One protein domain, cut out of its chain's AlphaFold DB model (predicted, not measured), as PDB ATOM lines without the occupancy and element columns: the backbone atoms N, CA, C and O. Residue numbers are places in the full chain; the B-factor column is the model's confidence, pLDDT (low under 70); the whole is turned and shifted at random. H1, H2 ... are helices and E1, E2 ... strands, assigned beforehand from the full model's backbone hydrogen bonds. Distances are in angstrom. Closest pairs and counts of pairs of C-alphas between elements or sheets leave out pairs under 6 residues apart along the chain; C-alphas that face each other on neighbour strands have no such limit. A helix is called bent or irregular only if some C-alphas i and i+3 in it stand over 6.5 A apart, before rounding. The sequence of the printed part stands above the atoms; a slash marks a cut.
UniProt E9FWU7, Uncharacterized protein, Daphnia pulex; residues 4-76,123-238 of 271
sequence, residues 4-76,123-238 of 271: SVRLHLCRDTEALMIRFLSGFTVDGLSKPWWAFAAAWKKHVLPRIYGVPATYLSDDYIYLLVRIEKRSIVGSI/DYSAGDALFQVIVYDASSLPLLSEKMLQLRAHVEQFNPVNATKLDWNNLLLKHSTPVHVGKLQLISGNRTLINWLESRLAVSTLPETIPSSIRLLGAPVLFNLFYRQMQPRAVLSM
ATOM      1  N   SER A   4     274.778 434.656 390.143       79.75
ATOM      2  CA  SER A   4     275.540 433.412 390.108       79.75
ATOM      3  C   SER A   4     275.053 432.524 388.962       79.75
ATOM      4  O   SER A   4     273.918 432.043 388.944       79.75
ATOM      5  N   VAL A   5     275.927 432.307 387.982       87.12
ATOM      6  CA  VAL A   5     275.777 431.245 386.983       87.12
ATOM      7  C   VAL A   5     276.819 430.189 387.293       87.12
ATOM      8  O   VAL A   5     277.996 430.500 387.447       87.12
ATOM      9  N   ARG A   6     276.389 428.937 387.427       87.19
ATOM     10  CA  ARG A   6     277.257 427.819 387.783       87.19
ATOM     11  C   ARG A   6     277.007 426.644 386.856       87.19
ATOM     12  O   ARG A   6     275.864 426.270 386.605       87.19
ATOM     13  N   LEU A   7     278.099 426.069 386.369       89.12
ATOM     14  CA  LEU A   7     278.111 424.859 385.561       89.12
ATOM     15  C   LEU A   7     278.837 423.775 386.355       89.12
ATOM     16  O   LEU A   7     280.009 423.940 386.700       89.12
ATOM     17  N   HIS A   8     278.151 422.679 386.661       90.81
ATOM     18  CA  HIS A   8     278.731 421.570 387.412       90.81
ATOM     19  C   HIS A   8     278.715 420.297 386.577       90.81
ATOM     20  O   HIS A   8     277.653 419.748 386.296       90.81
ATOM     21  N   LEU A   9     279.904 419.816 386.215       93.06
ATOM     22  CA  LEU A   9     280.071 418.484 385.650       93.06
ATOM     23  C   LEU A   9     280.044 417.457 386.789       93.06
ATOM     24  O   LEU A   9     280.871 417.509 387.701       93.06
ATOM     25  N   CYS A  10     279.069 416.560 386.743       94.44
ATOM     26  CA  CYS A  10     278.781 415.542 387.743       94.44
ATOM     27  C   CYS A  10     278.987 414.168 387.101       94.44
ATOM     28  O   CYS A  10     278.489 413.919 386.005       94.44
ATOM     29  N   ARG A  11     279.757 413.299 387.760       94.31
ATOM     30  CA  ARG A  11     280.168 412.002 387.200       94.31
ATOM     31  C   ARG A  11     279.111 410.910 387.340       94.31
ATOM     32  O   ARG A  11     279.188 409.924 386.631       94.31
ATOM     33  N   ASP A  12     278.167 411.108 388.245       93.06
ATOM     34  CA  ASP A  12     277.121 410.160 388.595       93.06
ATOM     35  C   ASP A  12     275.935 410.921 389.225       93.06
ATOM     36  O   ASP A  12     275.952 412.157 389.374       93.06
ATOM     37  N   THR A  13     274.889 410.179 389.590       90.25
ATOM     38  CA  THR A  13     273.667 410.743 390.187       90.25
ATOM     39  C   THR A  13     273.902 411.285 391.606       90.25
ATOM     40  O   THR A  13     273.243 412.249 392.009       90.25
ATOM     41  N   GLU A  14     274.848 410.721 392.365       89.31
ATOM     42  CA  GLU A  14     275.194 411.200 393.712       89.31
ATOM     43  C   GLU A  14     275.880 412.572 393.632       89.31
ATOM     44  O   GLU A  14     275.466 413.523 394.298       89.31
ATOM     45  N   ALA A  15     276.859 412.728 392.744       92.38
ATOM     46  CA  ALA A  15     277.520 413.990 392.448       92.38
ATOM     47  C   ALA A  15     276.516 415.048 391.972       92.38
ATOM     48  O   ALA A  15     276.616 416.208 392.379       92.38
ATOM     49  N   LEU A  16     275.528 414.661 391.155       92.50
ATOM     50  CA  LEU A  16     274.455 415.560 390.730       92.50
ATOM     51  C   LEU A  16     273.647 416.071 391.931       92.50
ATOM     52  O   LEU A  16     273.424 417.278 392.051       92.50
ATOM     53  N   MET A  17     273.283 415.178 392.853       90.75
ATOM     54  CA  MET A  17     272.564 415.525 394.082       90.75
ATOM     55  C   MET A  17     273.378 416.453 394.987       90.75
ATOM     56  O   MET A  17     272.882 417.499 395.417       90.75
ATOM     57  N   ILE A  18     274.649 416.116 395.220       91.31
ATOM     58  CA  ILE A  18     275.579 416.929 396.013       91.31
ATOM     59  C   ILE A  18     275.652 418.354 395.451       91.31
ATOM     60  O   ILE A  18     275.636 419.327 396.204       91.31
ATOM     61  N   ARG A  19     275.715 418.504 394.122       92.19
ATOM     62  CA  ARG A  19     275.774 419.819 393.463       92.19
ATOM     63  C   ARG A  19     274.437 420.549 393.474       92.19
ATOM     64  O   ARG A  19     274.418 421.774 393.619       92.19
ATOM     65  N   PHE A  20     273.325 419.828 393.369       90.62
ATOM     66  CA  PHE A  20     271.990 420.408 393.487       90.62
ATOM     67  C   PHE A  20     271.784 421.035 394.876       90.62
ATOM     68  O   PHE A  20     271.386 422.199 394.990       90.62
ATOM     69  N   LEU A  21     272.181 420.314 395.927       91.12
ATOM     70  CA  LEU A  21     272.019 420.711 397.326       91.12
ATOM     71  C   LEU A  21     273.262 421.362 397.945       91.12
ATOM     72  O   LEU A  21     273.314 421.549 399.152       91.12
ATOM     73  N   SER A  22     274.244 421.795 397.149       88.38
ATOM     74  CA  SER A  22     275.523 422.303 397.674       88.38
ATOM     75  C   SER A  22     275.421 423.578 398.526       88.38
ATOM     76  O   SER A  22     276.419 424.026 399.078       88.38
ATOM     77  N   GLY A  23     274.258 424.235 398.550       88.25
ATOM     78  CA  GLY A  23     273.975 425.382 399.416       88.25
ATOM     79  C   GLY A  23     273.360 424.996 400.763       88.25
ATOM     80  O   GLY A  23     273.003 425.887 401.522       88.25
ATOM     81  N   PHE A  24     273.174 423.708 401.034       92.12
ATOM     82  CA  PHE A  24     272.513 423.213 402.230       92.12
ATOM     83  C   PHE A  24     273.519 422.464 403.096       92.12
ATOM     84  O   PHE A  24     274.140 421.500 402.644       92.12
ATOM     85  N   THR A  25     273.694 422.923 404.332       92.31
ATOM     86  CA  THR A  25     274.619 422.323 405.292       92.31
ATOM     87  C   THR A  25     273.936 422.112 406.635       92.31
ATOM     88  O   THR A  25     273.095 422.903 407.062       92.31
ATOM     89  N   VAL A  26     274.296 421.010 407.280       92.31
ATOM     90  CA  VAL A  26     273.801 420.584 408.583       92.31
ATOM     91  C   VAL A  26     275.015 420.077 409.332       92.31
ATOM     92  O   VAL A  26     275.729 419.195 408.854       92.31
ATOM     93  N   ASP A  27     275.281 420.710 410.458       91.69
ATOM     94  CA  ASP A  27     276.376 420.374 411.349       91.69
ATOM     95  C   ASP A  27     276.287 418.923 411.853       91.69
ATOM     96  O   ASP A  27     275.213 418.339 411.950       91.69
ATOM     97  N   GLY A  28     277.429 418.295 412.122       88.50
ATOM     98  CA  GLY A  28     277.471 416.900 412.579       88.50
ATOM     99  C   GLY A  28     277.110 415.820 411.542       88.50
ATOM    100  O   GLY A  28     277.319 414.644 411.834       88.50
ATOM    101  N   LEU A  29     276.637 416.176 410.338       90.25
ATOM    102  CA  LEU A  29     276.385 415.229 409.241       90.25
ATOM    103  C   LEU A  29     277.571 415.126 408.276       90.25
ATOM    104  O   LEU A  29     278.122 416.131 407.822       90.25
ATOM    105  N   SER A  30     277.923 413.895 407.903       88.25
ATOM    106  CA  SER A  30     278.940 413.609 406.888       88.25
ATOM    107  C   SER A  30     278.422 413.855 405.469       88.25
ATOM    108  O   SER A  30     279.177 414.288 404.591       88.25
ATOM    109  N   LYS A  31     277.116 413.651 405.246       87.88
ATOM    110  CA  LYS A  31     276.430 413.941 403.978       87.88
ATOM    111  C   LYS A  31     275.265 414.916 404.206       87.88
ATOM    112  O   LYS A  31     274.108 414.512 404.128       87.88
ATOM    113  N   PRO A  32     275.517 416.226 404.401       86.75
ATOM    114  CA  PRO A  32     274.471 417.190 404.767       86.75
ATOM    115  C   PRO A  32     273.275 417.254 403.809       86.75
ATOM    116  O   PRO A  32     272.141 417.488 404.215       86.75
ATOM    117  N   TRP A  33     273.515 417.010 402.522       83.56
ATOM    118  CA  TRP A  33     272.483 416.979 401.490       83.56
ATOM    119  C   TRP A  33     271.474 415.831 401.679       83.56
ATOM    120  O   TRP A  33     270.324 415.975 401.262       83.56
ATOM    121  N   TRP A  34     271.848 414.727 402.346       83.56
ATOM    122  CA  TRP A  34     270.911 413.643 402.677       83.56
ATOM    123  C   TRP A  34     269.788 414.140 403.571       83.56
ATOM    124  O   TRP A  34     268.655 413.714 403.387       83.56
ATOM    125  N   ALA A  35     270.039 415.106 404.460       84.75
ATOM    126  CA  ALA A  35     268.989 415.588 405.349       84.75
ATOM    127  C   ALA A  35     267.794 416.214 404.615       84.75
ATOM    128  O   ALA A  35     266.671 416.195 405.113       84.75
ATOM    129  N   PHE A  36     268.027 416.711 403.400       83.19
ATOM    130  CA  PHE A  36     267.004 417.317 402.552       83.19
ATOM    131  C   PHE A  36     266.492 416.357 401.471       83.19
ATOM    132  O   PHE A  36     265.342 416.471 401.044       83.19
ATOM    133  N   ALA A  37     267.332 415.416 401.030       82.69
ATOM    134  CA  ALA A  37     267.021 414.490 399.946       82.69
ATOM    135  C   ALA A  37     266.521 413.114 400.404       82.69
ATOM    136  O   ALA A  37     265.919 412.411 399.600       82.69
ATOM    137  N   ALA A  38     266.737 412.700 401.655       73.31
ATOM    138  CA  ALA A  38     266.461 411.325 402.083       73.31
ATOM    139  C   ALA A  38     264.970 410.951 402.002       73.31
ATOM    140  O   ALA A  38     264.616 409.801 401.766       73.31
ATOM    141  N   ALA A  39     264.073 411.938 402.104       70.88
ATOM    142  CA  ALA A  39     262.641 411.732 401.892       70.88
ATOM    143  C   ALA A  39     262.250 411.583 400.403       70.88
ATOM    144  O   ALA A  39     261.102 411.247 400.085       70.88
ATOM    145  N   TRP A  40     263.159 411.859 399.464       79.81
ATOM    146  CA  TRP A  40     262.872 411.800 398.034       79.81
ATOM    147  C   TRP A  40     262.910 410.351 397.556       79.81
ATOM    148  O   TRP A  40     263.961 409.756 397.330       79.81
ATOM    149  N   LYS A  41     261.725 409.777 397.339       75.19
ATOM    150  CA  LYS A  41     261.593 408.458 396.708       75.19
ATOM    151  C   LYS A  41     262.269 408.464 395.329       75.19
ATOM    152  O   LYS A  41     262.197 409.463 394.614       75.19
ATOM    153  N   LYS A  42     262.823 407.324 394.892       76.50
ATOM    154  CA  LYS A  42     263.536 407.188 393.595       76.50
ATOM    155  C   LYS A  42     262.765 407.753 392.388       76.50
ATOM    156  O   LYS A  42     263.363 408.324 391.489       76.50
ATOM    157  N   HIS A  43     261.432 407.666 392.386       80.94
ATOM    158  CA  HIS A  43     260.587 408.193 391.305       80.94
ATOM    159  C   HIS A  43     260.424 409.728 391.297       80.94
ATOM    160  O   HIS A  43     259.868 410.282 390.347       80.94
ATOM    161  N   VAL A  44     260.865 410.424 392.348       86.06
ATOM    162  CA  VAL A  44     260.789 411.887 392.476       86.06
ATOM    163  C   VAL A  44     261.980 412.555 391.786       86.06
ATOM    164  O   VAL A  44     261.799 413.596 391.155       86.06
ATOM    165  N   LEU A  45     263.165 411.935 391.819       88.12
ATOM    166  CA  LEU A  45     264.391 412.482 391.216       88.12
ATOM    167  C   LEU A  45     264.241 412.832 389.726       88.12
ATOM    168  O   LEU A  45     264.594 413.955 389.364       88.12
ATOM    169  N   PRO A  46     263.630 411.980 388.872       92.38
ATOM    170  CA  PRO A  46     263.359 412.331 387.478       92.38
ATOM    171  C   PRO A  46     262.581 413.644 387.319       92.38
ATOM    172  O   PRO A  46     262.837 414.442 386.419       92.38
ATOM    173  N   ARG A  47     261.622 413.898 388.221       90.62
ATOM    174  CA  ARG A  47     260.792 415.109 388.189       90.62
ATOM    175  C   ARG A  47     261.571 416.338 388.644       90.62
ATOM    176  O   ARG A  47     261.424 417.382 388.018       90.62
ATOM    177  N   ILE A  48     262.389 416.201 389.691       89.25
ATOM    178  CA  ILE A  48     263.239 417.280 390.217       89.25
ATOM    179  C   ILE A  48     264.284 417.696 389.180       89.25
ATOM    180  O   ILE A  48     264.454 418.885 388.929       89.25
ATOM    181  N   TYR A  49     264.946 416.731 388.542       92.56
ATOM    182  CA  TYR A  49     265.982 417.002 387.543       92.56
ATOM    183  C   TYR A  49     265.428 417.312 386.151       92.56
ATOM    184  O   TYR A  49     266.153 417.819 385.299       92.56
ATOM    185  N   GLY A  50     264.144 417.032 385.907       93.56
ATOM    186  CA  GLY A  50     263.527 417.206 384.595       93.56
ATOM    187  C   GLY A  50     264.026 416.206 383.550       93.56
ATOM    188  O   GLY A  50     263.905 416.487 382.361       93.56
ATOM    189  N   VAL A  51     264.571 415.068 383.978       94.56
ATOM    190  CA  VAL A  51     265.198 414.043 383.133       94.56
ATOM    191  C   VAL A  51     264.477 412.707 383.354       94.56
ATOM    192  O   VAL A  51     264.179 412.381 384.502       94.56
ATOM    193  N   PRO A  52     264.161 411.919 382.309       93.75
ATOM    194  CA  PRO A  52     263.568 410.591 382.468       93.75
ATOM    195  C   PRO A  52     264.427 409.657 383.331       93.75
ATOM    196  O   PRO A  52     265.651 409.712 383.290       93.75
ATOM    197  N   ALA A  53     263.785 408.745 384.070       92.94
ATOM    198  CA  ALA A  53     264.483 407.821 384.970       92.94
ATOM    199  C   ALA A  53     265.522 406.932 384.264       92.94
ATOM    200  O   ALA A  53     266.510 406.556 384.880       92.94
ATOM    201  N   THR A  54     265.322 406.635 382.976       93.94
ATOM    202  CA  THR A  54     266.246 405.845 382.144       93.94
ATOM    203  C   THR A  54     267.622 406.483 381.992       93.94
ATOM    204  O   THR A  54     268.578 405.774 381.723       93.94
ATOM    205  N   TYR A  55     267.717 407.802 382.160       94.25
ATOM    206  CA  TYR A  55     268.967 408.549 382.069       94.25
ATOM    207  C   TYR A  55     269.589 408.835 383.439       94.25
ATOM    208  O   TYR A  55     270.585 409.540 383.488       94.25
ATOM    209  N   LEU A  56     269.003 408.351 384.542       92.88
ATOM    210  CA  LEU A  56     269.564 408.466 385.893       92.88
ATOM    211  C   LEU A  56     270.249 407.147 386.278       92.88
ATOM    212  O   LEU A  56     269.747 406.399 387.120       92.88
ATOM    213  N   SER A  57     271.366 406.851 385.616       91.12
ATOM    214  CA  SER A  57     272.212 405.675 385.861       91.12
ATOM    215  C   SER A  57     273.695 406.057 385.894       91.12
ATOM    216  O   SER A  57     274.056 407.213 385.658       91.12
ATOM    217  N   ASP A  58     274.550 405.082 386.196       88.12
ATOM    218  CA  ASP A  58     276.007 405.253 386.233       88.12
ATOM    219  C   ASP A  58     276.651 405.212 384.832       88.12
ATOM    220  O   ASP A  58     277.837 405.495 384.681       88.12
ATOM    221  N   ASP A  59     275.868 404.917 383.786       93.12
ATOM    222  CA  ASP A  59     276.317 404.939 382.384       93.12
ATOM    223  C   ASP A  59     276.430 406.366 381.824       93.12
ATOM    224  O   ASP A  59     276.979 406.590 380.739       93.12
ATOM    225  N   TYR A  60     275.900 407.340 382.564       95.88
ATOM    226  CA  TYR A  60     275.789 408.725 382.143       95.88
ATOM    227  C   TYR A  60     276.524 409.674 383.078       95.88
ATOM    228  O   TYR A  60     276.629 409.472 384.287       95.88
ATOM    229  N   ILE A  61     276.961 410.783 382.495       96.25
ATOM    230  CA  ILE A  61     277.479 411.945 383.209       96.25
ATOM    231  C   ILE A  61     276.571 413.141 382.947       96.25
ATOM    232  O   ILE A  61     275.909 413.250 381.909       96.25
ATOM    233  N   TYR A  62     276.562 414.071 383.891       96.38
ATOM    234  CA  TYR A  62     275.574 415.138 383.937       96.38
ATOM    235  C   TYR A  62     276.255 416.496 383.978       96.38
ATOM    236  O   TYR A  62     277.124 416.746 384.810       96.38
ATOM    237  N   LEU A  63     275.816 417.418 383.132       95.00
ATOM    238  CA  LEU A  63     276.107 418.834 383.290       95.00
ATOM    239  C   LEU A  63     274.894 419.513 383.923       95.00
ATOM    240  O   LEU A  63     273.845 419.650 383.295       95.00
ATOM    241  N   LEU A  64     275.050 419.954 385.168       95.06
ATOM    242  CA  LEU A  64     274.063 420.772 385.857       95.06
ATOM    243  C   LEU A  64     274.328 422.249 385.559       95.06
ATOM    244  O   LEU A  64     275.340 422.808 385.991       95.06
ATOM    245  N   VAL A  65     273.393 422.882 384.856       93.38
ATOM    246  CA  VAL A  65     273.362 424.330 384.635       93.38
ATOM    247  C   VAL A  65     272.489 424.959 385.715       93.38
ATOM    248  O   VAL A  65     271.318 424.604 385.835       93.38
ATOM    249  N   ARG A  66     273.044 425.888 386.497       92.50
ATOM    250  CA  ARG A  66     272.357 426.571 387.603       92.50
ATOM    251  C   ARG A  66     272.493 428.084 387.464       92.50
ATOM    252  O   ARG A  66     273.608 428.598 387.410       92.50
ATOM    253  N   ILE A  67     271.372 428.800 387.446       92.38
ATOM    254  CA  ILE A  67     271.327 430.270 387.427       92.38
ATOM    255  C   ILE A  67     270.515 430.728 388.627       92.38
ATOM    256  O   ILE A  67     269.336 430.391 388.716       92.38
ATOM    257  N   GLU A  68     271.104 431.507 389.532       91.69
ATOM    258  CA  GLU A  68     270.416 431.952 390.743       91.69
ATOM    259  C   GLU A  68     270.315 433.466 390.860       91.69
ATOM    260  O   GLU A  68     271.223 434.227 390.510       91.69
ATOM    261  N   LYS A  69     269.209 433.892 391.464       91.56
ATOM    262  CA  LYS A  69     268.994 435.258 391.918       91.56
ATOM    263  C   LYS A  69     268.715 435.250 393.410       91.56
ATOM    264  O   LYS A  69     267.578 435.040 393.832       91.56
ATOM    265  N   ARG A  70     269.749 435.517 394.208       90.56
ATOM    266  CA  ARG A  70     269.605 435.751 395.651       90.56
ATOM    267  C   ARG A  70     269.034 437.145 395.871       90.56
ATOM    268  O   ARG A  70     269.519 438.111 395.286       90.56
ATOM    269  N   SER A  71     267.988 437.234 396.683       88.00
ATOM    270  CA  SER A  71     267.334 438.512 396.998       88.00
ATOM    271  C   SER A  71     267.302 438.790 398.493       88.00
ATOM    272  O   SER A  71     267.418 439.942 398.891       88.00
ATOM    273  N   ILE A  72     267.154 437.746 399.307       86.12
ATOM    274  CA  ILE A  72     267.124 437.836 400.765       86.12
ATOM    275  C   ILE A  72     268.271 436.990 401.294       86.12
ATOM    276  O   ILE A  72     268.469 435.861 400.839       86.12
ATOM    277  N   VAL A  73     269.013 437.536 402.247       88.44
ATOM    278  CA  VAL A  73     270.029 436.819 403.013       88.44
ATOM    279  C   VAL A  73     269.754 437.119 404.476       88.44
ATOM    280  O   VAL A  73     269.651 438.285 404.851       88.44
ATOM    281  N   GLY A  74     269.583 436.071 405.271       86.88
ATOM    282  CA  GLY A  74     269.469 436.167 406.717       86.88
ATOM    283  C   GLY A  74     270.624 435.416 407.357       86.88
ATOM    284  O   GLY A  74     271.003 434.348 406.881       86.88
ATOM    285  N   SER A  75     271.183 435.991 408.412       87.19
ATOM    286  CA  SER A  75     272.232 435.378 409.215       87.19
ATOM    287  C   SER A  75     272.013 435.752 410.676       87.19
ATOM    288  O   SER A  75     271.613 436.883 410.977       87.19
ATOM    289  N   ILE A  76     272.253 434.810 411.580       81.25
ATOM    290  CA  ILE A  76     272.350 435.071 413.011       81.25
ATOM    291  C   ILE A  76     273.707 435.744 413.247       81.25
ATOM    292  O   ILE A  76     274.726 435.092 413.460       81.25
ATOM    293  N   ASP A 123     272.162 430.573 408.951       92.44
ATOM    294  CA  ASP A 123     272.217 431.361 407.735       92.44
ATOM    295  C   ASP A 123     271.244 430.793 406.725       92.44
ATOM    296  O   ASP A 123     271.102 429.579 406.571       92.44
ATOM    297  N   TYR A 124     270.606 431.669 405.969       93.12
ATOM    298  CA  TYR A 124     269.807 431.259 404.834       93.12
ATOM    299  C   TYR A 124     269.845 432.316 403.744       93.12
ATOM    300  O   TYR A 124     270.102 433.500 403.974       93.12
ATOM    301  N   SER A 125     269.546 431.885 402.525       92.56
ATOM    302  CA  SER A 125     269.208 432.824 401.466       92.56
ATOM    303  C   SER A 125     267.950 432.391 400.743       92.56
ATOM    304  O   SER A 125     267.712 431.199 400.529       92.56
ATOM    305  N   ALA A 126     267.156 433.380 400.353       92.50
ATOM    306  CA  ALA A 126     265.966 433.188 399.550       92.50
ATOM    307  C   ALA A 126     266.029 434.006 398.256       92.50
ATOM    308  O   ALA A 126     266.678 435.056 398.151       92.50
ATOM    309  N   GLY A 127     265.373 433.483 397.230       93.00
ATOM    310  CA  GLY A 127     265.524 433.932 395.862       93.00
ATOM    311  C   GLY A 127     264.742 433.059 394.890       93.00
ATOM    312  O   GLY A 127     263.706 432.496 395.240       93.00
ATOM    313  N   ASP A 128     265.258 432.955 393.675       94.19
ATOM    314  CA  ASP A 128     264.838 431.947 392.705       94.19
ATOM    315  C   ASP A 128     266.067 431.336 392.039       94.19
ATOM    316  O   ASP A 128     267.134 431.963 392.002       94.19
ATOM    317  N   ALA A 129     265.916 430.142 391.479       93.38
ATOM    318  CA  ALA A 129     266.973 429.539 390.687       93.38
ATOM    319  C   ALA A 129     266.429 428.615 389.596       93.38
ATOM    320  O   ALA A 129     265.507 427.829 389.826       93.38
ATOM    321  N   LEU A 130     267.022 428.744 388.409       94.94
ATOM    322  CA  LEU A 130     266.797 427.893 387.247       94.94
ATOM    323  C   LEU A 130     267.831 426.770 387.234       94.94
ATOM    324  O   LEU A 130     269.022 427.027 387.420       94.94
ATOM    325  N   PHE A 131     267.368 425.559 386.944       94.94
ATOM    326  CA  PHE A 131     268.172 424.359 386.796       94.94
ATOM    327  C   PHE A 131     267.837 423.674 385.480       94.94
ATOM    328  O   PHE A 131     266.674 423.603 385.074       94.94
ATOM    329  N   GLN A 132     268.861 423.131 384.841       96.00
ATOM    330  CA  GLN A 132     268.700 422.167 383.765       96.00
ATOM    331  C   GLN A 132     269.817 421.139 383.851       96.00
ATOM    332  O   GLN A 132     270.982 421.496 384.038       96.00
ATOM    333  N   VAL A 133     269.451 419.870 383.706       96.69
ATOM    334  CA  VAL A 133     270.401 418.764 383.634       96.69
ATOM    335  C   VAL A 133     270.553 418.355 382.177       96.69
ATOM    336  O   VAL A 133     269.567 418.057 381.505       96.69
ATOM    337  N   ILE A 134     271.788 418.358 381.688       95.00
ATOM    338  CA  ILE A 134     272.142 417.871 380.355       95.00
ATOM    339  C   ILE A 134     272.909 416.565 380.533       95.00
ATOM    340  O   ILE A 134     273.852 416.509 381.321       95.00
ATOM    341  N   VAL A 135     272.474 415.525 379.832       95.62
ATOM    342  CA  VAL A 135     272.966 414.155 379.978       95.62
ATOM    343  C   VAL A 135     273.876 413.815 378.808       95.62
ATOM    344  O   VAL A 135     273.535 414.066 377.649       95.62
ATOM    345  N   TYR A 136     275.007 413.199 379.119       94.81
ATOM    346  CA  TYR A 136     275.987 412.709 378.160       94.81
ATOM    347  C   TYR A 136     276.347 411.263 378.486       94.81
ATOM    348  O   TYR A 136     276.299 410.870 379.651       94.81
ATOM    349  N   ASP A 137     276.768 410.493 377.484       94.19
ATOM    350  CA  ASP A 137     277.394 409.193 377.731       94.19
ATOM    351  C   ASP A 137     278.663 409.357 378.573       94.19
ATOM    352  O   ASP A 137     279.431 410.309 378.380       94.19
ATOM    353  N   ALA A 138     278.935 408.399 379.462       93.12
ATOM    354  CA  ALA A 138     280.136 408.415 380.297       93.12
ATOM    355  C   ALA A 138     281.445 408.500 379.489       93.12
ATOM    356  O   ALA A 138     282.418 409.109 379.940       93.12
ATOM    357  N   SER A 139     281.457 407.982 378.256       91.81
ATOM    358  CA  SER A 139     282.584 408.095 377.317       91.81
ATOM    359  C   SER A 139     282.955 409.545 376.967       91.81
ATOM    360  O   SER A 139     284.098 409.818 376.602       91.81
ATOM    361  N   SER A 140     282.031 410.495 377.138       90.75
ATOM    362  CA  SER A 140     282.249 411.925 376.876       90.75
ATOM    363  C   SER A 140     283.012 412.649 377.994       90.75
ATOM    364  O   SER A 140     283.355 413.826 377.838       90.75
ATOM    365  N   LEU A 141     283.296 411.978 379.119       91.06
ATOM    366  CA  LEU A 141     283.899 412.595 380.306       91.06
ATOM    367  C   LEU A 141     285.248 413.287 380.044       91.06
ATOM    368  O   LEU A 141     285.399 414.418 380.518       91.06
ATOM    369  N   PRO A 142     286.223 412.694 379.319       90.81
ATOM    370  CA  PRO A 142     287.520 413.338 379.105       90.81
ATOM    371  C   PRO A 142     287.383 414.662 378.345       90.81
ATOM    372  O   PRO A 142     287.856 415.698 378.812       90.81
ATOM    373  N   LEU A 143     286.636 414.646 377.236       89.25
ATOM    374  CA  LEU A 143     286.393 415.817 376.395       89.25
ATOM    375  C   LEU A 143     285.640 416.918 377.152       89.25
ATOM    376  O   LEU A 143     285.986 418.097 377.065       89.25
ATOM    377  N   LEU A 144     284.595 416.555 377.901       88.75
ATOM    378  CA  LEU A 144     283.834 417.518 378.699       88.75
ATOM    379  C   LEU A 144     284.667 418.099 379.838       88.75
ATOM    380  O   LEU A 144     284.561 419.291 380.108       88.75
ATOM    381  N   SER A 145     285.511 417.295 380.483       89.25
ATOM    382  CA  SER A 145     286.388 417.770 381.557       89.25
ATOM    383  C   SER A 145     287.389 418.806 381.044       89.25
ATOM    384  O   SER A 145     287.551 419.854 381.670       89.25
ATOM    385  N   GLU A 146     288.000 418.556 379.884       87.19
ATOM    386  CA  GLU A 146     288.910 419.500 379.228       87.19
ATOM    387  C   GLU A 146     288.205 420.824 378.903       87.19
ATOM    388  O   GLU A 146     288.664 421.900 379.295       87.19
ATOM    389  N   LYS A 147     287.030 420.755 378.267       83.50
ATOM    390  CA  LYS A 147     286.225 421.946 377.962       83.50
ATOM    391  C   LYS A 147     285.827 422.699 379.227       83.50
ATOM    392  O   LYS A 147     285.952 423.915 379.285       83.50
ATOM    393  N   MET A 148     285.378 421.998 380.265       82.81
ATOM    394  CA  MET A 148     284.979 422.621 381.528       82.81
ATOM    395  C   MET A 148     286.141 423.349 382.211       82.81
ATOM    396  O   MET A 148     285.918 424.397 382.816       82.81
ATOM    397  N   LEU A 149     287.374 422.851 382.079       81.69
ATOM    398  CA  LEU A 149     288.566 423.545 382.566       81.69
ATOM    399  C   LEU A 149     288.787 424.872 381.823       81.69
ATOM    400  O   LEU A 149     288.993 425.900 382.465       81.69
ATOM    401  N   GLN A 150     288.659 424.869 380.492       76.19
ATOM    402  CA  GLN A 150     288.753 426.079 379.660       76.19
ATOM    403  C   GLN A 150     287.644 427.097 379.992       76.19
ATOM    404  O   GLN A 150     287.845 428.314 379.962       76.19
ATOM    405  N   LEU A 151     286.461 426.595 380.350       75.50
ATOM    406  CA  LEU A 151     285.287 427.402 380.672       75.50
ATOM    407  C   LEU A 151     285.284 427.946 382.102       75.50
ATOM    408  O   LEU A 151     284.622 428.952 382.348       75.50
ATOM    409  N   ARG A 152     286.004 427.328 383.048       69.50
ATOM    410  CA  ARG A 152     285.941 427.688 384.477       69.50
ATOM    411  C   ARG A 152     286.212 429.177 384.714       69.50
ATOM    412  O   ARG A 152     285.434 429.820 385.414       69.50
ATOM    413  N   ALA A 153     287.224 429.740 384.050       62.56
ATOM    414  CA  ALA A 153     287.543 431.168 384.131       62.56
ATOM    415  C   ALA A 153     286.388 432.075 383.653       62.56
ATOM    416  O   ALA A 153     286.179 433.157 384.193       62.56
ATOM    417  N   HIS A 154     285.604 431.618 382.672       64.44
ATOM    418  CA  HIS A 154     284.469 432.354 382.113       64.44
ATOM    419  C   HIS A 154     283.183 432.199 382.940       64.44
ATOM    420  O   HIS A 154     282.319 433.070 382.878       64.44
ATOM    421  N   VAL A 155     283.038 431.102 383.694       62.81
ATOM    422  CA  VAL A 155     281.844 430.801 384.506       62.81
ATOM    423  C   VAL A 155     281.953 431.392 385.912       62.81
ATOM    424  O   VAL A 155     280.998 431.998 386.388       62.81
ATOM    425  N   GLU A 156     283.111 431.275 386.571       60.44
ATOM    426  CA  GLU A 156     283.326 431.855 387.912       60.44
ATOM    427  C   GLU A 156     283.244 433.391 387.896       60.44
ATOM    428  O   GLU A 156     282.823 434.002 388.873       60.44
ATOM    429  N   GLN A 157     283.570 434.006 386.756       56.06
ATOM    430  CA  GLN A 157     283.425 435.441 386.505       56.06
ATOM    431  C   GLN A 157     282.319 435.741 385.487       56.06
ATOM    432  O   GLN A 157     282.418 436.730 384.756       56.06
ATOM    433  N   PHE A 158     281.292 434.883 385.386       62.41
ATOM    434  CA  PHE A 158     280.275 435.006 384.344       62.41
ATOM    435  C   PHE A 158     279.628 436.392 384.358       62.41
ATOM    436  O   PHE A 158     278.760 436.715 385.170       62.41
ATOM    437  N   ASN A 159     280.044 437.213 383.399       63.25
ATOM    438  CA  ASN A 159     279.427 438.482 383.092       63.25
ATOM    439  C   ASN A 159     278.652 438.294 381.785       63.25
ATOM    440  O   ASN A 159     279.288 438.066 380.750       63.25
ATOM    441  N   PRO A 160     277.312 438.433 381.791       60.16
ATOM    442  CA  PRO A 160     276.498 438.294 380.587       60.16
ATOM    443  C   PRO A 160     277.025 439.140 379.417       60.16
ATOM    444  O   PRO A 160     276.934 438.724 378.268       60.16
ATOM    445  N   VAL A 161     277.619 440.305 379.707       57.19
ATOM    446  CA  VAL A 161     278.181 441.223 378.702       57.19
ATOM    447  C   VAL A 161     279.401 440.628 377.980       57.19
ATOM    448  O   VAL A 161     279.557 440.847 376.784       57.19
ATOM    449  N   ASN A 162     280.231 439.839 378.670       57.31
ATOM    450  CA  ASN A 162     281.435 439.212 378.102       57.31
ATOM    451  C   ASN A 162     281.171 437.814 377.522       57.31
ATOM    452  O   ASN A 162     281.997 437.286 376.778       57.31
ATOM    453  N   ALA A 163     280.027 437.215 377.852       60.09
ATOM    454  CA  ALA A 163     279.701 435.837 377.511       60.09
ATOM    455  C   ALA A 163     279.369 435.608 376.021       60.09
ATOM    456  O   ALA A 163     279.290 434.463 375.584       60.09
ATOM    457  N   THR A 164     279.242 436.680 375.232       60.59
ATOM    458  CA  THR A 164     279.017 436.653 373.774       60.59
ATOM    459  C   THR A 164     280.245 436.246 372.960       60.59
ATOM    460  O   THR A 164     280.107 435.915 371.787       60.59
ATOM    461  N   LYS A 165     281.446 436.260 373.556       65.94
ATOM    462  CA  LYS A 165     282.696 435.898 372.862       65.94
ATOM    463  C   LYS A 165     282.835 434.398 372.596       65.94
ATOM    464  O   LYS A 165     283.720 434.001 371.846       65.94
ATOM    465  N   LEU A 166     281.991 433.578 373.219       74.56
ATOM    466  CA  LEU A 166     282.088 432.130 373.175       74.56
ATOM    467  C   LEU A 166     280.793 431.508 372.654       74.56
ATOM    468  O   LEU A 166     279.707 431.812 373.148       74.56
ATOM    469  N   ASP A 167     280.905 430.595 371.689       78.94
ATOM    470  CA  ASP A 167     279.759 429.822 371.211       78.94
ATOM    471  C   ASP A 167     279.489 428.627 372.138       78.94
ATOM    472  O   ASP A 167     279.907 427.489 371.902       78.94
ATOM    473  N   TRP A 168     278.781 428.909 373.231       79.62
ATOM    474  CA  TRP A 168     278.401 427.925 374.245       79.62
ATOM    475  C   TRP A 168     277.614 426.739 373.677       79.62
ATOM    476  O   TRP A 168     277.816 425.604 374.113       79.62
ATOM    477  N   ASN A 169     276.739 426.983 372.695       80.94
ATOM    478  CA  ASN A 169     275.929 425.932 372.083       80.94
ATOM    479  C   ASN A 169     276.814 424.977 371.281       80.94
ATOM    480  O   ASN A 169     276.683 423.759 371.411       80.94
ATOM    481  N   ASN A 170     277.752 425.508 370.494       80.06
ATOM    482  CA  ASN A 170     278.668 424.659 369.745       80.06
ATOM    483  C   ASN A 170     279.559 423.820 370.683       80.06
ATOM    484  O   ASN A 170     279.720 422.614 370.490       80.06
ATOM    485  N   LEU A 171     280.071 424.429 371.756       79.94
ATOM    486  CA  LEU A 171     280.963 423.753 372.700       79.94
ATOM    487  C   LEU A 171     280.287 422.630 373.488       79.94
ATOM    488  O   LEU A 171     280.861 421.540 373.590       79.94
ATOM    489  N   LEU A 172     279.101 422.895 374.044       82.56
ATOM    490  CA  LEU A 172     278.449 422.009 375.013       82.56
ATOM    491  C   LEU A 172     277.345 421.138 374.406       82.56
ATOM    492  O   LEU A 172     277.081 420.064 374.938       82.56
ATOM    493  N   LEU A 173     276.721 421.551 373.300       80.31
ATOM    494  CA  LEU A 173     275.622 420.799 372.678       80.31
ATOM    495  C   LEU A 173     276.042 420.119 371.373       80.31
ATOM    496  O   LEU A 173     275.663 418.979 371.142       80.31
ATOM    497  N   LYS A 174     276.833 420.779 370.519       76.94
ATOM    498  CA  LYS A 174     277.190 420.220 369.203       76.94
ATOM    499  C   LYS A 174     278.428 419.327 369.236       76.94
ATOM    500  O   LYS A 174     278.426 418.263 368.636       76.94
ATOM    501  N   HIS A 175     279.494 419.747 369.914       72.38
ATOM    502  CA  HIS A 175     280.746 418.980 369.941       72.38
ATOM    503  C   HIS A 175     280.779 417.874 370.993       72.38
ATOM    504  O   HIS A 175     281.551 416.936 370.855       72.38
ATOM    505  N   SER A 176     280.007 418.012 372.067       70.88
ATOM    506  CA  SER A 176     279.896 416.987 373.108       70.88
ATOM    507  C   SER A 176     278.587 416.208 373.014       70.88
ATOM    508  O   SER A 176     278.267 415.545 373.976       70.88
ATOM    509  N   THR A 177     277.844 416.325 371.904       83.38
ATOM    510  CA  THR A 177     276.531 415.719 371.609       83.38
ATOM    511  C   THR A 177     275.840 415.045 372.803       83.38
ATOM    512  O   THR A 177     276.093 413.869 373.067       83.38
ATOM    513  N   PRO A 178     274.978 415.764 373.543       89.94
ATOM    514  CA  PRO A 178     274.246 415.168 374.647       89.94
ATOM    515  C   PRO A 178     273.284 414.096 374.140       89.94
ATOM    516  O   PRO A 178     272.665 414.250 373.087       89.94
ATOM    517  N   VAL A 179     273.111 413.041 374.933       92.19
ATOM    518  CA  VAL A 179     272.106 411.999 374.677       92.19
ATOM    519  C   VAL A 179     270.708 412.456 375.083       92.19
ATOM    520  O   VAL A 179     269.712 411.977 374.546       92.19
ATOM    521  N   HIS A 180     270.624 413.393 376.034       92.38
ATOM    522  CA  HIS A 180     269.367 413.977 376.475       92.38
ATOM    523  C   HIS A 180     269.572 415.376 377.066       92.38
ATOM    524  O   HIS A 180     270.539 415.638 377.780       92.38
ATOM    525  N   VAL A 181     268.621 416.275 376.821       92.81
ATOM    526  CA  VAL A 181     268.563 417.600 377.448       92.81
ATOM    527  C   VAL A 181     267.299 417.651 378.299       92.81
ATOM    528  O   VAL A 181     266.188 417.612 377.774       92.81
ATOM    529  N   GLY A 182     267.474 417.718 379.618       93.88
ATOM    530  CA  GLY A 182     266.370 417.738 380.570       93.88
ATOM    531  C   GLY A 182     265.516 419.001 380.470       93.88
ATOM    532  O   GLY A 182     265.917 420.022 379.910       93.88
ATOM    533  N   LYS A 183     264.323 418.953 381.058       94.31
ATOM    534  CA  LYS A 183     263.403 420.095 381.126       94.31
ATOM    535  C   LYS A 183     263.977 421.219 381.982       94.31
ATOM    536  O   LYS A 183     264.669 420.971 382.968       94.31
ATOM    537  N   LEU A 184     263.619 422.455 381.646       94.88
ATOM    538  CA  LEU A 184     263.909 423.609 382.490       94.88
ATOM    539  C   LEU A 184     263.097 423.515 383.788       94.88
ATOM    540  O   LEU A 184     261.876 423.348 383.765       94.88
ATOM    541  N   GLN A 185     263.778 423.636 384.923       94.62
ATOM    542  CA  GLN A 185     263.170 423.613 386.251       94.62
ATOM    543  C   GLN A 185     263.472 424.914 386.977       94.62
ATOM    544  O   GLN A 185     264.591 425.412 386.939       94.62
ATOM    545  N   LEU A 186     262.476 425.459 387.660       93.75
ATOM    546  CA  LEU A 186     262.606 426.672 388.456       93.75
ATOM    547  C   LEU A 186     262.154 426.345 389.879       93.75
ATOM    548  O   LEU A 186     261.061 425.797 390.030       93.75
ATOM    549  N   ILE A 187     262.956 426.657 390.905       91.25
ATOM    550  CA  ILE A 187     262.610 426.257 392.287       91.25
ATOM    551  C   ILE A 187     261.293 426.891 392.727       91.25
ATOM    552  O   ILE A 187     260.489 426.229 393.379       91.25
ATOM    553  N   SER A 188     261.014 428.135 392.325       90.44
ATOM    554  CA  SER A 188     259.731 428.778 392.628       90.44
ATOM    555  C   SER A 188     258.512 428.101 391.985       90.44
ATOM    556  O   SER A 188     257.378 428.463 392.298       90.44
ATOM    557  N   GLY A 189     258.711 427.163 391.051       89.81
ATOM    558  CA  GLY A 189     257.636 426.488 390.329       89.81
ATOM    559  C   GLY A 189     256.861 427.390 389.361       89.81
ATOM    560  O   GLY A 189     255.806 426.985 388.875       89.81
ATOM    561  N   ASN A 190     257.348 428.600 389.056       93.06
ATOM    562  CA  ASN A 190     256.670 429.543 388.161       93.06
ATOM    563  C   ASN A 190     256.642 429.030 386.705       93.06
ATOM    564  O   ASN A 190     257.542 429.294 385.904       93.06
ATOM    565  N   ARG A 191     255.572 428.305 386.357       91.81
ATOM    566  CA  ARG A 191     255.361 427.716 385.026       91.81
ATOM    567  C   ARG A 191     255.219 428.757 383.922       91.81
ATOM    568  O   ARG A 191     255.688 428.515 382.818       91.81
ATOM    569  N   THR A 192     254.643 429.921 384.212       94.06
ATOM    570  CA  THR A 192     254.514 431.005 383.228       94.06
ATOM    571  C   THR A 192     255.885 431.489 382.760       94.06
ATOM    572  O   THR A 192     256.102 431.645 381.560       94.06
ATOM    573  N   LEU A 193     256.828 431.667 383.694       94.12
ATOM    574  CA  LEU A 193     258.198 432.061 383.367       94.12
ATOM    575  C   LEU A 193     258.941 430.959 382.599       94.12
ATOM    576  O   LEU A 193     259.641 431.268 381.638       94.12
ATOM    577  N   ILE A 194     258.757 429.687 382.979       93.94
ATOM    578  CA  ILE A 194     259.331 428.544 382.249       93.94
ATOM    579  C   ILE A 194     258.815 428.515 380.807       93.94
ATOM    580  O   ILE A 194     259.624 428.532 379.887       93.94
ATOM    581  N   ASN A 195     257.499 428.566 380.590       93.62
ATOM    582  CA  ASN A 195     256.909 428.516 379.247       93.62
ATOM    583  C   ASN A 195     257.365 429.703 378.376       93.62
ATOM    584  O   ASN A 195     257.665 429.541 377.193       93.62
ATOM    585  N   TRP A 196     257.457 430.905 378.965       94.38
ATOM    586  CA  TRP A 196     257.997 432.091 378.289       94.38
ATOM    587  C   TRP A 196     259.463 431.907 377.878       94.38
ATOM    588  O   TRP A 196     259.885 432.396 376.823       94.38
ATOM    589  N   LEU A 197     260.241 431.222 378.716       93.81
ATOM    590  CA  LEU A 197     261.656 430.977 378.498       93.81
ATOM    591  C   LEU A 197     261.883 429.872 377.453       93.81
ATOM    592  O   LEU A 197     262.674 430.069 376.533       93.81
ATOM    593  N   GLU A 198     261.164 428.750 377.538       92.19
ATOM    594  CA  GLU A 198     261.283 427.607 376.618       92.19
ATOM    595  C   GLU A 198     261.103 428.027 375.156       92.19
ATOM    596  O   GLU A 198     261.937 427.695 374.311       92.19
ATOM    597  N   SER A 199     260.103 428.867 374.864       89.38
ATOM    598  CA  SER A 199     259.841 429.354 373.502       89.38
ATOM    599  C   SER A 199     260.979 430.208 372.915       89.38
ATOM    600  O   SER A 199     261.005 430.468 371.715       89.38
ATOM    601  N   ARG A 200     261.902 430.696 373.755       91.69
ATOM    602  CA  ARG A 200     263.042 431.557 373.381       91.69
ATOM    603  C   ARG A 200     264.386 430.838 373.469       91.69
ATOM    604  O   ARG A 200     265.380 431.355 372.959       91.69
ATOM    605  N   LEU A 201     264.417 429.671 374.114       90.00
ATOM    606  CA  LEU A 201     265.613 428.853 374.303       90.00
ATOM    607  C   LEU A 201     265.723 427.675 373.343       90.00
ATOM    608  O   LEU A 201     266.716 426.959 373.406       90.00
ATOM    609  N   ALA A 202     264.745 427.495 372.460       83.88
ATOM    610  CA  ALA A 202     264.781 426.538 371.365       83.88
ATOM    611  C   ALA A 202     266.135 426.565 370.630       83.88
ATOM    612  O   ALA A 202     266.507 427.579 370.031       83.88
ATOM    613  N   VAL A 203     266.884 425.466 370.693       76.25
ATOM    614  CA  VAL A 203     268.106 425.255 369.912       76.25
ATOM    615  C   VAL A 203     267.871 424.053 369.003       76.25
ATOM    616  O   VAL A 203     267.433 422.997 369.454       76.25
ATOM    617  N   SER A 204     268.155 424.219 367.713       68.50
ATOM    618  CA  SER A 204     268.119 423.128 366.738       68.50
ATOM    619  C   SER A 204     269.425 422.337 366.823       68.50
ATOM    620  O   SER A 204     270.368 422.593 366.077       68.50
ATOM    621  N   THR A 205     269.513 421.403 367.766       56.50
ATOM    622  CA  THR A 205     270.637 420.460 367.874       56.50
ATOM    623  C   THR A 205     270.086 419.039 367.911       56.50
ATOM    624  O   THR A 205     269.783 418.559 368.995       56.50
ATOM    625  N   LEU A 206     270.016 418.402 366.726       55.16
ATOM    626  CA  LEU A 206     269.624 416.997 366.458       55.16
ATOM    627  C   LEU A 206     268.154 416.657 366.764       55.16
ATOM    628  O   LEU A 206     267.631 417.139 367.754       55.16
ATOM    629  N   PRO A 207     267.529 415.734 366.002       54.12
ATOM    630  CA  PRO A 207     266.390 415.950 365.079       54.12
ATOM    631  C   PRO A 207     265.176 416.759 365.594       54.12
ATOM    632  O   PRO A 207     264.292 417.092 364.809       54.12
ATOM    633  N   GLU A 208     265.131 417.113 366.871       65.62
ATOM    634  CA  GLU A 208     264.107 417.916 367.524       65.62
ATOM    635  C   GLU A 208     264.662 419.276 367.979       65.62
ATOM    636  O   GLU A 208     265.859 419.491 368.169       65.62
ATOM    637  N   THR A 209     263.767 420.245 368.149       75.50
ATOM    638  CA  THR A 209     264.124 421.543 368.728       75.50
ATOM    639  C   THR A 209     263.902 421.479 370.230       75.50
ATOM    640  O   THR A 209     262.759 421.384 370.674       75.50
ATOM    641  N   ILE A 210     264.980 421.553 371.013       81.88
ATOM    642  CA  ILE A 210     264.912 421.396 372.471       81.88
ATOM    643  C   ILE A 210     265.308 422.717 373.149       81.88
ATOM    644  O   ILE A 210     266.305 423.335 372.758       81.88
ATOM    645  N   PRO A 211     264.549 423.204 374.151       89.81
ATOM    646  CA  PRO A 211     264.941 424.384 374.907       89.81
ATOM    647  C   PRO A 211     266.191 424.100 375.751       89.81
ATOM    648  O   PRO A 211     266.205 423.180 376.566       89.81
ATOM    649  N   SER A 212     267.234 424.920 375.601       91.06
ATOM    650  CA  SER A 212     268.479 424.775 376.364       91.06
ATOM    651  C   SER A 212     268.878 426.058 377.087       91.06
ATOM    652  O   SER A 212     269.046 427.118 376.483       91.06
ATOM    653  N   SER A 213     269.093 425.951 378.396       91.69
ATOM    654  CA  SER A 213     269.631 427.002 379.265       91.69
ATOM    655  C   SER A 213     271.037 427.445 378.856       91.69
ATOM    656  O   SER A 213     271.405 428.585 379.128       91.69
ATOM    657  N   ILE A 214     271.791 426.623 378.116       88.94
ATOM    658  CA  ILE A 214     273.091 427.006 377.542       88.94
ATOM    659  C   ILE A 214     272.959 428.221 376.618       88.94
ATOM    660  O   ILE A 214     273.824 429.096 376.620       88.94
ATOM    661  N   ARG A 215     271.832 428.360 375.907       87.88
ATOM    662  CA  ARG A 215     271.568 429.527 375.057       87.88
ATOM    663  C   ARG A 215     271.496 430.834 375.852       87.88
ATOM    664  O   ARG A 215     271.821 431.882 375.299       87.88
ATOM    665  N   LEU A 216     271.128 430.799 377.138       88.88
ATOM    666  CA  LEU A 216     271.165 431.994 377.993       88.88
ATOM    667  C   LEU A 216     272.585 432.511 378.209       88.88
ATOM    668  O   LEU A 216     272.760 433.717 378.375       88.88
ATOM    669  N   LEU A 217     273.582 431.625 378.181       84.62
ATOM    670  CA  LEU A 217     274.972 431.993 378.425       84.62
ATOM    671  C   LEU A 217     275.502 432.913 377.320       84.62
ATOM    672  O   LEU A 217     276.162 433.896 377.618       84.62
ATOM    673  N   GLY A 218     275.137 432.665 376.059       81.00
ATOM    674  CA  GLY A 218     275.520 433.510 374.918       81.00
ATOM    675  C   GLY A 218     274.561 434.670 374.609       81.00
ATOM    676  O   GLY A 218     274.792 435.405 373.652       81.00
ATOM    677  N   ALA A 219     273.473 434.841 375.370       86.56
ATOM    678  CA  ALA A 219     272.391 435.776 375.047       86.56
ATOM    679  C   ALA A 219     272.127 436.788 376.185       86.56
ATOM    680  O   ALA A 219     271.104 436.688 376.871       86.56
ATOM    681  N   PRO A 220     272.986 437.813 376.381       85.75
ATOM    682  CA  PRO A 220     272.892 438.748 377.509       85.75
ATOM    683  C   PRO A 220     271.550 439.461 377.642       85.75
ATOM    684  O   PRO A 220     271.058 439.660 378.751       85.75
ATOM    685  N   VAL A 221     270.953 439.872 376.521       88.88
ATOM    686  CA  VAL A 221     269.662 440.574 376.525       88.88
ATOM    687  C   VAL A 221     268.567 439.650 377.059       88.88
ATOM    688  O   VAL A 221     267.834 440.031 377.971       88.88
ATOM    689  N   LEU A 222     268.507 438.413 376.556       90.94
ATOM    690  CA  LEU A 222     267.544 437.411 377.009       90.94
ATOM    691  C   LEU A 222     267.781 437.028 378.474       90.94
ATOM    692  O   LEU A 222     266.830 437.002 379.253       90.94
ATOM    693  N   PHE A 223     269.042 436.811 378.863       91.25
ATOM    694  CA  PHE A 223     269.429 436.549 380.248       91.25
ATOM    695  C   PHE A 223     268.946 437.660 381.183       91.25
ATOM    696  O   PHE A 223     268.330 437.382 382.206       91.25
ATOM    697  N   ASN A 224     269.171 438.928 380.829       90.38
ATOM    698  CA  ASN A 224     268.756 440.062 381.653       90.38
ATOM    699  C   ASN A 224     267.227 440.169 381.778       90.38
ATOM    700  O   ASN A 224     266.735 440.476 382.865       90.38
ATOM    701  N   LEU A 225     266.478 439.918 380.697       92.69
ATOM    702  CA  LEU A 225     265.013 439.891 380.733       92.69
ATOM    703  C   LEU A 225     264.502 438.781 381.658       92.69
ATOM    704  O   LEU A 225     263.681 439.049 382.532       92.69
ATOM    705  N   PHE A 226     265.044 437.570 381.515       93.44
ATOM    706  CA  PHE A 226     264.738 436.431 382.381       93.44
ATOM    707  C   PHE A 226     265.061 436.733 383.855       93.44
ATOM    708  O   PHE A 226     264.197 436.628 384.726       93.44
ATOM    709  N   TYR A 227     266.280 437.199 384.136       91.81
ATOM    710  CA  TYR A 227     266.761 437.466 385.492       91.81
ATOM    711  C   TYR A 227     265.925 438.534 386.219       91.81
ATOM    712  O   TYR A 227     265.723 438.476 387.435       91.81
ATOM    713  N   ARG A 228     265.386 439.523 385.492       91.69
ATOM    714  CA  ARG A 228     264.467 440.518 386.072       91.69
ATOM    715  C   ARG A 228     263.149 439.895 386.532       91.69
ATOM    716  O   ARG A 228     262.644 440.316 387.568       91.69
ATOM    717  N   GLN A 229     262.644 438.891 385.819       93.06
ATOM    718  CA  GLN A 229     261.372 438.228 386.124       93.06
ATOM    719  C   GLN A 229     261.465 437.192 387.256       93.06
ATOM    720  O   GLN A 229     260.438 436.846 387.834       93.06
ATOM    721  N   MET A 230     262.666 436.723 387.612       92.75
ATOM    722  CA  MET A 230     262.874 435.825 388.758       92.75
ATOM    723  C   MET A 230     262.451 436.491 390.080       92.75
ATOM    724  O   MET A 230     262.866 437.625 390.365       92.75
ATOM    725  N   GLN A 231     261.657 435.780 390.889       87.88
ATOM    726  CA  GLN A 231     261.038 436.283 392.124       87.88
ATOM    727  C   GLN A 231     261.544 435.539 393.368       87.88
ATOM    728  O   GLN A 231     261.692 434.323 393.315       87.88
ATOM    729  N   PRO A 232     261.738 436.215 394.513       85.75
ATOM    730  CA  PRO A 232     262.251 435.583 395.725       85.75
ATOM    731  C   PRO A 232     261.199 434.731 396.437       85.75
ATOM    732  O   PRO A 232     260.574 435.169 397.398       85.75
ATOM    733  N   ARG A 233     260.977 433.517 395.936       87.31
ATOM    734  CA  ARG A 233     259.934 432.595 396.414       87.31
ATOM    735  C   ARG A 233     260.473 431.271 396.945       87.31
ATOM    736  O   ARG A 233     259.690 430.434 397.375       87.31
ATOM    737  N   ALA A 234     261.784 431.071 396.901       89.12
ATOM    738  CA  ALA A 234     262.415 429.807 397.236       89.12
ATOM    739  C   ALA A 234     263.631 429.995 398.139       89.12
ATOM    740  O   ALA A 234     264.386 430.952 397.973       89.12
ATOM    741  N   VAL A 235     263.855 429.048 399.050       91.06
ATOM    742  CA  VAL A 235     265.116 428.935 399.795       91.06
ATOM    743  C   VAL A 235     266.178 428.349 398.863       91.06
ATOM    744  O   VAL A 235     265.973 427.294 398.267       91.06
ATOM    745  N   LEU A 236     267.305 429.045 398.719       91.56
ATOM    746  CA  LEU A 236     268.404 428.660 397.823       91.56
ATOM    747  C   LEU A 236     269.594 428.047 398.566       91.56
ATOM    748  O   LEU A 236     270.385 427.305 397.979       91.56
ATOM    749  N   SER A 237     269.746 428.406 399.837       92.31
ATOM    750  CA  SER A 237     270.762 427.868 400.734       92.31
ATOM    751  C   SER A 237     270.295 427.981 402.175       92.31
ATOM    752  O   SER A 237     269.570 428.920 402.514       92.31
ATOM    753  N   MET A 238     270.756 427.058 403.008       93.00
ATOM    754  CA  MET A 238     270.478 427.020 404.436       93.00
ATOM    755  C   MET A 238     271.660 426.368 405.148       93.00
ATOM    756  O   MET A 238     272.055 425.261 404.787       93.00
TER     757      MET A 238
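Overview. This is residues 4 to 76 and 123 to 238 of the 271 residues of an uncharacterized protein of Daphnia pulex (UniProt E9FWU7). A twisted sheet of four strands, with the long bent pair E3 and E4 at its core, curls round helix H1 on one face, while the long helix H4 runs along the other face. H8 lies over E3 close to its bend, and H6, which is not on this sheet, runs side by side with H8 and the opposite way; E2 and H2 lie at one end of the longest axis, and H5 with the small hairpin E5 and E6 at the other. The 189 printed residues include eight named helices and seven named strands, in the order E1 H1 E2 H2 H3 E3 E4 H4 H5 H6 E5 E6 H7 H8 E7, and the class is mixed, helices and strands. The sheet's order is E1, E3, E4, E7, all antiparallel, and the whole is compact, with a radius of gyration of the C-alphas of 16.2 A and spans of 46 by 37 by 32 A.

Along the chain. E1, residues 4 to 10, begins at C-alpha 4, (275.540, 433.412, 390.108), and is followed by H1, 13 to 20, E2, 24 to 26, H2, 34 to 37, and H3, 45 to 49. E3, residues 60 to 75, is 38.2 A long and bends by 86 degrees at residue 71; E4, 123 to 137, is 37.7 A long and bends by 83 degrees at residue 127. H4, residues 138 to 156, is 24.9 A long and irregular, C-alphas 139 and 142 being 7.4 A apart. H5 is 168 to 174, H6 191 to 201, E5 202 to 204, E6 209 to 211, H7 214 to 217 and H8 220 to 229. E7, 234 to 238, ends at C-alpha 238, (270.478, 427.020, 404.436).

Arrangement. E3 is the antiparallel neighbour of E1, with N 8 and O 64 at 2.9 A, and of E4, with N 65 and O 132 at 2.9 A. E4 and E7 are antiparallel, with N 127 and O 234 at 2.8 A. The domain has three layers, helices on both faces of this sheet. H4 lies over E1 and E3 at a height over the sheet of 9.2 A. H8 lies over E3, and it only just touches H6, with 3 pairs of C-alphas within 8 A, the closest those of Leu 197 and Phe 226 at 7.4 A. H3 and H7 only graze the sheet; H2 is not on it. H5 touches H7, the closest C-alphas being those of Asn 169 and Ile 214, 6.2 A. In the hairpin E5 and E6, N 203 and O 210 are 3.0 A apart. E2 pairs with no named strand. Every O i to N i+4 pair is within hydrogen-bond range in H1, H3, H5 and H8, against 11 of 15 in H4 and 6 of 7 in H6; H2 and H7 are too short for such a pair.

Size, cuts and confidence. The C-alphas farthest apart are those of Ile 76 and Pro 207, 51.9 A. Residues 77 to 122 are cut out, and C-alphas 76 and 123 are 6.5 A apart. The links H4 to H5 and H5 to H6 are long. Mean pLDDT of the printed part is 86.2, with residues 152 to 165 and 204 to 208 under 70.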